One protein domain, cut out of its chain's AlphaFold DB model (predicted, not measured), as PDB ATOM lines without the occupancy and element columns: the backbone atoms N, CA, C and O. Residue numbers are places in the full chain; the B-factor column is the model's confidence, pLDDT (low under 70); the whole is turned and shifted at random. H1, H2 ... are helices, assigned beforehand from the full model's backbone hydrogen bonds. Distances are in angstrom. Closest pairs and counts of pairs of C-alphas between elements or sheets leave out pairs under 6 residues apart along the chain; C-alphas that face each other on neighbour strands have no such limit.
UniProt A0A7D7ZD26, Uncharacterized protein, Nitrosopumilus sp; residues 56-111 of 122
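AT A GLANCE: This is residues 56 to 111 of the 122 residues of an uncharacterized protein of Nitrosopumilus sp (UniProt A0A7D7ZD26). Four short helices follow one another round a ring, H2 and H3 packed crosswise on one side, and H4 folded back so that its end meets H1, which reaches out to one end of the long axis. The contacts round the ring are few apart from that of H2 with H3. The printed part has 56 residues with four named helices in the order H1, H2, H3, H4 and no named strand; the class is all helix, and the helix packing is mostly crossed. The whole is compact, with a radius of gyration of the C-alphas of 10.4 A, and rounded, spanning 29 by 25 by 17 A.

IN THESE COORDINATES: H1, residues 56 to 65, begins at C-alpha 56 (-23.359, -5.162, 4.472) and is 15.2 A long. H2, residues 75 to 85, begins at C-alpha 75 (-13.514, -25.319, -15.650) and is 15.4 A long. H3, residues 92 to 101, is 14.7 A long. H4, residues 104 to 110, is 10.0 A long and ends at C-alpha 110 (-27.133, -13.336, -5.906).

HOW THE PARTS SIT: H1 and H2 only just touch, with 3 pairs of C-alphas within 8 A, the closest those of Phe 62 and Met 84 at 7.7 A; they run opposite ways at a steep tilt of 49 degrees. H2 and H3 touch, the closest C-alphas being those of Ala 77 and Phe 98 at 5.1 A, opposite ways at a steep tilt of 66 degrees. H3 and H4 are close but not clearly touching, the closest C-alphas being those of Tyr 99 and Lys 107 at 7.4 A. H4 touches H1, the closest C-alphas being those of Ile 61 and Leu 110 at 5.7 A, opposite ways at a steep tilt of 45 degrees. H1 and H3 are apart, as are H2 and H4. Every O i to N i+4 pair is within hydrogen-bond range in H2, H3 and H4; in H1 it is 5 of 6.

THE WHOLE: The C-alphas farthest apart, those of Asp 56 and Asn 75, are 30.1 A from each other. The printed part has no cut. The link from H3 to H4 is tight, the other two are short, and no link is long. The mean pLDDT of the printed part is 74.5; residues 56 to 64, 66, 87 to 92 and 109 to 111 are under 70.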
ATOM      1  N   ASP A  56     -22.353  -4.301   3.850       51.72
ATOM      2  CA  ASP A  56     -23.359  -5.162   4.472       51.72
ATOM      3  C   ASP A  56     -24.005  -6.146   3.472       51.72
ATOM      4  O   ASP A  56     -24.314  -7.291   3.808       51.72
ATOM      5  N   GLU A  57     -24.159  -5.736   2.212       51.78
ATOM      6  CA  GLU A  57     -24.754  -6.547   1.142       51.78
ATOM      7  C   GLU A  57     -23.743  -7.554   0.576       51.78
ATOM      8  O   GLU A  57     -24.101  -8.687   0.247       51.78
ATOM      9  N   LEU A  58     -22.451  -7.204   0.581       54.69
ATOM     10  CA  LEU A  58     -21.367  -8.104   0.180       54.69
ATOM     11  C   LEU A  58     -21.320  -9.382   1.032       54.69
ATOM     12  O   LEU A  58     -21.156 -10.475   0.488       54.69
ATOM     13  N   GLY A  59     -21.502  -9.277   2.354       54.16
ATOM     14  CA  GLY A  59     -21.518 -10.442   3.250       54.16
ATOM     15  C   GLY A  59     -22.652 -11.425   2.936       54.16
ATOM     16  O   GLY A  59     -22.452 -12.641   2.955       54.16
ATOM     17  N   THR A  60     -23.819 -10.898   2.570       58.47
ATOM     18  CA  THR A  60     -24.992 -11.692   2.173       58.47
ATOM     19  C   THR A  60     -24.722 -12.460   0.884       58.47
ATOM     20  O   THR A  60     -25.049 -13.642   0.770       58.47
ATOM     21  N   ILE A  61     -24.042 -11.828  -0.069       59.81
ATOM     22  CA  ILE A  61     -23.748 -12.432  -1.366       59.81
ATOM     23  C   ILE A  61     -22.708 -13.537  -1.242       59.81
ATOM     24  O   ILE A  61     -22.942 -14.644  -1.718       59.81
ATOM     25  N   PHE A  62     -21.601 -13.296  -0.536       63.06
ATOM     26  CA  PHE A  62     -20.605 -14.345  -0.303       63.06
ATOM     27  C   PHE A  62     -21.176 -15.524   0.499       63.06
ATOM     28  O   PHE A  62     -20.820 -16.670   0.224       63.06
ATOM     29  N   GLY A  63     -22.115 -15.277   1.422       60.75
ATOM     30  CA  GLY A  63     -22.874 -16.339   2.088       60.75
ATOM     31  C   GLY A  63     -23.768 -17.140   1.131       60.75
ATOM     32  O   GLY A  63     -23.894 -18.356   1.269       60.75
ATOM     33  N   SER A  64     -24.328 -16.477   0.119       66.44
ATOM     34  CA  SER A  64     -25.225 -17.075  -0.878       66.44
ATOM     35  C   SER A  64     -24.479 -17.837  -1.976       66.44
ATOM     36  O   SER A  64     -25.008 -18.811  -2.506       66.44
ATOM     37  N   VAL A  65     -23.225 -17.474  -2.281       71.12
ATOM     38  CA  VAL A  65     -22.369 -18.189  -3.251       71.12
ATOM     39  C   VAL A  65     -22.195 -19.667  -2.867       71.12
ATOM     40  O   VAL A  65     -22.182 -20.539  -3.736       71.12
ATOM     41  N   GLY A  66     -22.138 -19.987  -1.571       67.50
ATOM     42  CA  GLY A  66     -22.064 -21.373  -1.091       67.50
ATOM     43  C   GLY A  66     -23.307 -22.226  -1.388       67.50
ATOM     44  O   GLY A  66     -23.223 -23.449  -1.340       67.50
ATOM     45  N   LEU A  67     -24.443 -21.601  -1.715       72.25
ATOM     46  CA  LEU A  67     -25.706 -22.277  -2.037       72.25
ATOM     47  C   LEU A  67     -25.862 -22.567  -3.537       72.25
ATOM     48  O   LEU A  67     -26.827 -23.206  -3.953       72.25
ATOM     49  N   ILE A  68     -24.925 -22.094  -4.357       77.38
ATOM     50  CA  ILE A  68     -24.987 -22.202  -5.811       77.38
ATOM     51  C   ILE A  68     -24.416 -23.539  -6.261       77.38
ATOM     52  O   ILE A  68     -23.297 -23.906  -5.900       77.38
ATOM     53  N   SER A  69     -25.165 -24.247  -7.106       78.88
ATOM     54  CA  SER A  69     -24.672 -25.473  -7.728       78.88
ATOM     55  C   SER A  69     -23.629 -25.158  -8.799       78.88
ATOM     56  O   SER A  69     -23.901 -24.427  -9.751       78.88
ATOM     57  N   SER A  70     -22.451 -25.775  -8.680       80.31
ATOM     58  CA  SER A  70     -21.371 -25.675  -9.667       80.31
ATOM     59  C   SER A  70     -21.453 -26.709 -10.796       80.31
ATOM     60  O   SER A  70     -20.518 -26.821 -11.591       80.31
ATOM     61  N   GLU A  71     -22.511 -27.526 -10.853       79.81
ATOM     62  CA  GLU A  71     -22.620 -28.625 -11.826       79.81
ATOM     63  C   GLU A  71     -22.602 -28.130 -13.281       79.81
ATOM     64  O   GLU A  71     -21.986 -28.773 -14.131       79.81
ATOM     65  N   GLY A  72     -23.181 -26.954 -13.544       80.25
ATOM     66  CA  GLY A  72     -23.234 -26.333 -14.873       80.25
ATOM     67  C   GLY A  72     -22.012 -25.495 -15.255       80.25
ATOM     68  O   GLY A  72     -21.917 -25.047 -16.393       80.25
ATOM     69  N   PHE A  73     -21.069 -25.279 -14.336       89.44
ATOM     70  CA  PHE A  73     -19.935 -24.392 -14.585       89.44
ATOM     71  C   PHE A  73     -18.852 -25.068 -15.422       89.44
ATOM     72  O   PHE A  73     -18.470 -26.225 -15.185       89.44
ATOM     73  N   ASP A  74     -18.284 -24.303 -16.352       89.69
ATOM     74  CA  ASP A  74     -17.041 -24.682 -17.008       89.69
ATOM     75  C   ASP A  74     -15.850 -24.690 -16.026       89.69
ATOM     76  O   ASP A  74     -15.936 -24.276 -14.866       89.69
ATOM     77  N   ASN A  75     -14.701 -25.181 -16.492       90.38
ATOM     78  CA  ASN A  75     -13.514 -25.319 -15.650       90.38
ATOM     79  C   ASN A  75     -12.971 -23.976 -15.139       90.38
ATOM     80  O   ASN A  75     -12.433 -23.923 -14.032       90.38
ATOM     81  N   LYS A  76     -13.115 -22.894 -15.916       88.94
ATOM     82  CA  LYS A  76     -12.656 -21.563 -15.511       88.94
ATOM     83  C   LYS A  76     -13.545 -21.032 -14.388       88.94
ATOM     84  O   LYS A  76     -13.039 -20.630 -13.343       88.94
ATOM     85  N   ALA A  77     -14.858 -21.112 -14.558       87.00
ATOM     86  CA  ALA A  77     -15.840 -20.692 -13.570       87.00
ATOM     87  C   ALA A  77     -15.781 -21.526 -12.289       87.00
ATOM     88  O   ALA A  77     -15.875 -20.957 -11.208       87.00
ATOM     89  N   LYS A  78     -15.515 -22.835 -12.375       87.62
ATOM     90  CA  LYS A  78     -15.223 -23.672 -11.197       87.62
ATOM     91  C   LYS A  78     -13.985 -23.196 -10.442       87.62
ATOM     92  O   LYS A  78     -14.009 -23.120  -9.216       87.62
ATOM     93  N   GLY A  79     -12.923 -22.836 -11.164       84.50
ATOM     94  CA  GLY A  79     -11.718 -22.267 -10.564       84.50
ATOM     95  C   GLY A  79     -11.996 -20.947  -9.841       84.50
ATOM     96  O   GLY A  79     -11.531 -20.751  -8.722       84.50
ATOM     97  N   ILE A  80     -12.792 -20.068 -10.450       83.81
ATOM     98  CA  ILE A  80     -13.190 -18.781  -9.862       83.81
ATOM     99  C   ILE A  80     -14.086 -18.999  -8.636       83.81
ATOM    100  O   ILE A  80     -13.819 -18.444  -7.574       83.81
ATOM    101  N   TYR A  81     -15.086 -19.873  -8.746       83.12
ATOM    102  CA  TYR A  81     -15.976 -20.267  -7.654       83.12
ATOM    103  C   TYR A  81     -15.202 -20.753  -6.427       83.12
ATOM    104  O   TYR A  81     -15.439 -20.319  -5.302       83.12
ATOM    105  N   GLN A  82     -14.212 -21.615  -6.648       80.44
ATOM    106  CA  GLN A  82     -13.371 -22.141  -5.584       80.44
ATOM    107  C   GLN A  82     -12.492 -21.049  -4.954       80.44
ATOM    108  O   GLN A  82     -12.320 -21.015  -3.737       80.44
ATOM    109  N   GLN A  83     -11.974 -20.115  -5.756       76.00
ATOM    110  CA  GLN A  83     -11.255 -18.948  -5.243       76.00
ATOM    111  C   GLN A  83     -12.153 -18.043  -4.386       76.00
ATOM    112  O   GLN A  83     -11.677 -17.549  -3.362       76.00
ATOM    113  N   MET A  84     -13.437 -17.886  -4.744       76.00
ATOM    114  CA  MET A  84     -14.420 -17.122  -3.959       76.00
ATOM    115  C   MET A  84     -14.659 -17.786  -2.607       76.00
ATOM    116  O   MET A  84     -14.570 -17.124  -1.576       76.00
ATOM    117  N   GLN A  85     -14.888 -19.104  -2.599       72.69
ATOM    118  CA  GLN A  85     -15.077 -19.868  -1.362       72.69
ATOM    119  C   GLN A  85     -13.860 -19.810  -0.431       72.69
ATOM    120  O   GLN A  85     -13.999 -19.871   0.787       72.69
ATOM    121  N   TRP A  86     -12.659 -19.686  -0.994       73.81
ATOM    122  CA  TRP A  86     -11.422 -19.541  -0.229       73.81
ATOM    123  C   TRP A  86     -11.107 -18.103   0.191       73.81
ATOM    124  O   TRP A  86     -10.049 -17.870   0.776       73.81
ATOM    125  N   GLY A  87     -11.975 -17.137  -0.124       65.38
ATOM    126  CA  GLY A  87     -11.763 -15.728   0.202       65.38
ATOM    127  C   GLY A  87     -10.544 -15.116  -0.493       65.38
ATOM    128  O   GLY A  87      -9.941 -14.178   0.028       65.38
ATOM    129  N   LYS A  88     -10.131 -15.656  -1.648       65.06
ATOM    130  CA  LYS A  88      -9.029 -15.085  -2.431       65.06
ATOM    131  C   LYS A  88      -9.495 -13.824  -3.159       65.06
ATOM    132  O   LYS A  88     -10.660 -13.701  -3.523       65.06
ATOM    133  N   LYS A  89      -8.567 -12.893  -3.404       62.50
ATOM    134  CA  LYS A  89      -8.821 -11.729  -4.269       62.50
ATOM    135  C   LYS A  89      -9.023 -12.236  -5.700       62.50
ATOM    136  O   LYS A  89      -8.174 -12.966  -6.203       62.50
ATOM    137  N   ILE A  90     -10.133 -11.854  -6.323       66.06
ATOM    138  CA  ILE A  90     -10.501 -12.248  -7.689       66.06
ATOM    139  C   ILE A  90     -10.573 -10.999  -8.547       66.06
ATOM    140  O   ILE A  90     -11.005  -9.938  -8.091       66.06
ATOM    141  N   GLU A  91     -10.121 -11.126  -9.785       69.69
ATOM    142  CA  GLU A  91     -10.169 -10.043 -10.754       69.69
ATOM    143  C   GLU A  91     -11.610  -9.741 -11.170       69.69
ATOM    144  O   GLU A  91     -12.447 -10.634 -11.304       69.69
ATOM    145  N   SER A  92     -11.912  -8.467 -11.418       68.38
ATOM    146  CA  SER A  92     -13.268  -8.023 -11.754       68.38
ATOM    147  C   SER A  92     -13.843  -8.755 -12.976       68.38
ATOM    148  O   SER A  92     -15.012  -9.134 -12.961       68.38
ATOM    149  N   CYS A  93     -13.025  -9.044 -13.994       73.56
ATOM    150  CA  CYS A  93     -13.469  -9.778 -15.184       73.56
ATOM    151  C   CYS A  93     -13.748 -11.254 -14.940       73.56
ATOM    152  O   CYS A  93     -14.620 -11.827 -15.593       73.56
ATOM    153  N   ASP A  94     -13.060 -11.867 -13.986       78.25
ATOM    154  CA  ASP A  94     -13.350 -13.239 -13.595       78.25
ATOM    155  C   ASP A  94     -14.667 -13.318 -12.814       78.25
ATOM    156  O   ASP A  94     -15.437 -14.257 -13.003       78.25
ATOM    157  N   VAL A  95     -15.010 -12.297 -12.024       75.19
ATOM    158  CA  VAL A  95     -16.336 -12.218 -11.390       75.19
ATOM    159  C   VAL A  95     -17.448 -12.052 -12.424       75.19
ATOM    160  O   VAL A  95     -18.454 -12.752 -12.340       75.19
ATOM    161  N   VAL A  96     -17.260 -11.201 -13.438       75.94
ATOM    162  CA  VAL A  96     -18.222 -11.056 -14.548       75.94
ATOM    163  C   VAL A  96     -18.356 -12.363 -15.331       75.94
ATOM    164  O   VAL A  96     -19.467 -12.802 -15.633       75.94
ATOM    165  N   TYR A  97     -17.232 -13.023 -15.622       82.44
ATOM    166  CA  TYR A  97     -17.226 -14.326 -16.281       82.44
ATOM    167  C   TYR A  97     -18.027 -15.355 -15.484       82.44
ATOM    168  O   TYR A  97     -18.899 -16.020 -16.036       82.44
ATOM    169  N   PHE A  98     -17.763 -15.453 -14.180       84.12
ATOM    170  CA  PHE A  98     -18.491 -16.334 -13.278       84.12
ATOM    171  C   PHE A  98     -19.985 -15.998 -13.247       84.12
ATOM    172  O   PHE A  98     -20.812 -16.891 -13.406       84.12
ATOM    173  N   TYR A  99     -20.341 -14.716 -13.132       79.38
ATOM    174  CA  TYR A  99     -21.733 -14.274 -13.127       79.38
ATOM    175  C   TYR A  99     -22.478 -14.707 -14.393       79.38
ATOM    176  O   TYR A  99     -23.619 -15.160 -14.330       79.38
ATOM    177  N   ASN A 100     -21.831 -14.632 -15.555       82.12
ATOM    178  CA  ASN A 100     -22.439 -15.033 -16.819       82.12
ATOM    179  C   ASN A 100     -22.752 -16.535 -16.898       82.12
ATOM    180  O   ASN A 100     -23.689 -16.902 -17.604       82.12
ATOM    181  N   GLN A 101     -22.035 -17.368 -16.139       85.50
ATOM    182  CA  GLN A 101     -22.234 -18.822 -16.070       85.50
ATOM    183  C   GLN A 101     -23.399 -19.232 -15.163       85.50
ATOM    184  O   GLN A 101     -23.827 -20.383 -15.199       85.50
ATOM    185  N   LEU A 102     -23.920 -18.302 -14.362       83.81
ATOM    186  CA  LEU A 102     -25.065 -18.549 -13.496       83.81
ATOM    187  C   LEU A 102     -26.363 -18.624 -14.302       83.81
ATOM    188  O   LEU A 102     -26.597 -17.830 -15.228       83.81
ATOM    189  N   ASP A 103     -27.244 -19.532 -13.897       84.88
ATOM    190  CA  ASP A 103     -28.606 -19.576 -14.418       84.88
ATOM    191  C   ASP A 103     -29.463 -18.406 -13.886       84.88
ATOM    192  O   ASP A 103     -29.063 -17.640 -13.006       84.88
ATOM    193  N   ALA A 104     -30.651 -18.217 -14.460       81.56
ATOM    194  CA  ALA A 104     -31.516 -17.087 -14.116       81.56
ATOM    195  C   ALA A 104     -32.023 -17.118 -12.662       81.56
ATOM    196  O   ALA A 104     -32.359 -16.067 -12.119       81.56
ATOM    197  N   GLU A 105     -32.102 -18.292 -12.037       81.25
ATOM    198  CA  GLU A 105     -32.536 -18.455 -10.649       81.25
ATOM    199  C   GLU A 105     -31.381 -18.135  -9.693       81.25
ATOM    200  O   GLU A 105     -31.529 -17.318  -8.787       81.25
ATOM    201  N   GLN A 106     -30.189 -18.660  -9.974       78.88
ATOM    202  CA  GLN A 106     -28.947 -18.350  -9.269       78.88
ATOM    203  C   GLN A 106     -28.597 -16.857  -9.342       78.88
ATOM    204  O   GLN A 106     -28.177 -16.269  -8.345       78.88
ATOM    205  N   LYS A 107     -28.825 -16.216 -10.496       77.69
ATOM    206  CA  LYS A 107     -28.649 -14.765 -10.669       77.69
ATOM    207  C   LYS A 107     -29.593 -13.948  -9.792       77.69
ATOM    208  O   LYS A 107     -29.156 -12.943  -9.245       77.69
ATOM    209  N   LYS A 108     -30.850 -14.380  -9.637       74.19
ATOM    210  CA  LYS A 108     -31.822 -13.733  -8.737       74.19
ATOM    211  C   LYS A 108     -31.448 -13.902  -7.269       74.19
ATOM    212  O   LYS A 108     -31.665 -12.989  -6.489       74.19
ATOM    213  N   THR A 109     -30.884 -15.050  -6.908       69.38
ATOM    214  CA  THR A 109     -30.412 -15.313  -5.542       69.38
ATOM    215  C   THR A 109     -29.207 -14.448  -5.172       69.38
ATOM    216  O   THR A 109     -29.062 -14.074  -4.014       69.38
ATOM    217  N   LEU A 110     -28.340 -14.133  -6.140       69.50
ATOM    218  CA  LEU A 110     -27.133 -13.336  -5.906       69.50
ATOM    219  C   LEU A 110     -27.312 -11.826  -6.070       69.50
ATOM    220  O   LEU A 110     -26.509 -11.085  -5.518       69.50
ATOM    221  N   ASP A 111     -28.277 -11.391  -6.882       63.56
ATOM    222  CA  ASP A 111     -28.567  -9.984  -7.210       63.56
ATOM    223  C   ASP A 111     -27.325  -9.113  -7.516       63.56
ATOM    224  O   ASP A 111     -27.215  -7.936  -7.188       63.56
TER     225      ASP A 111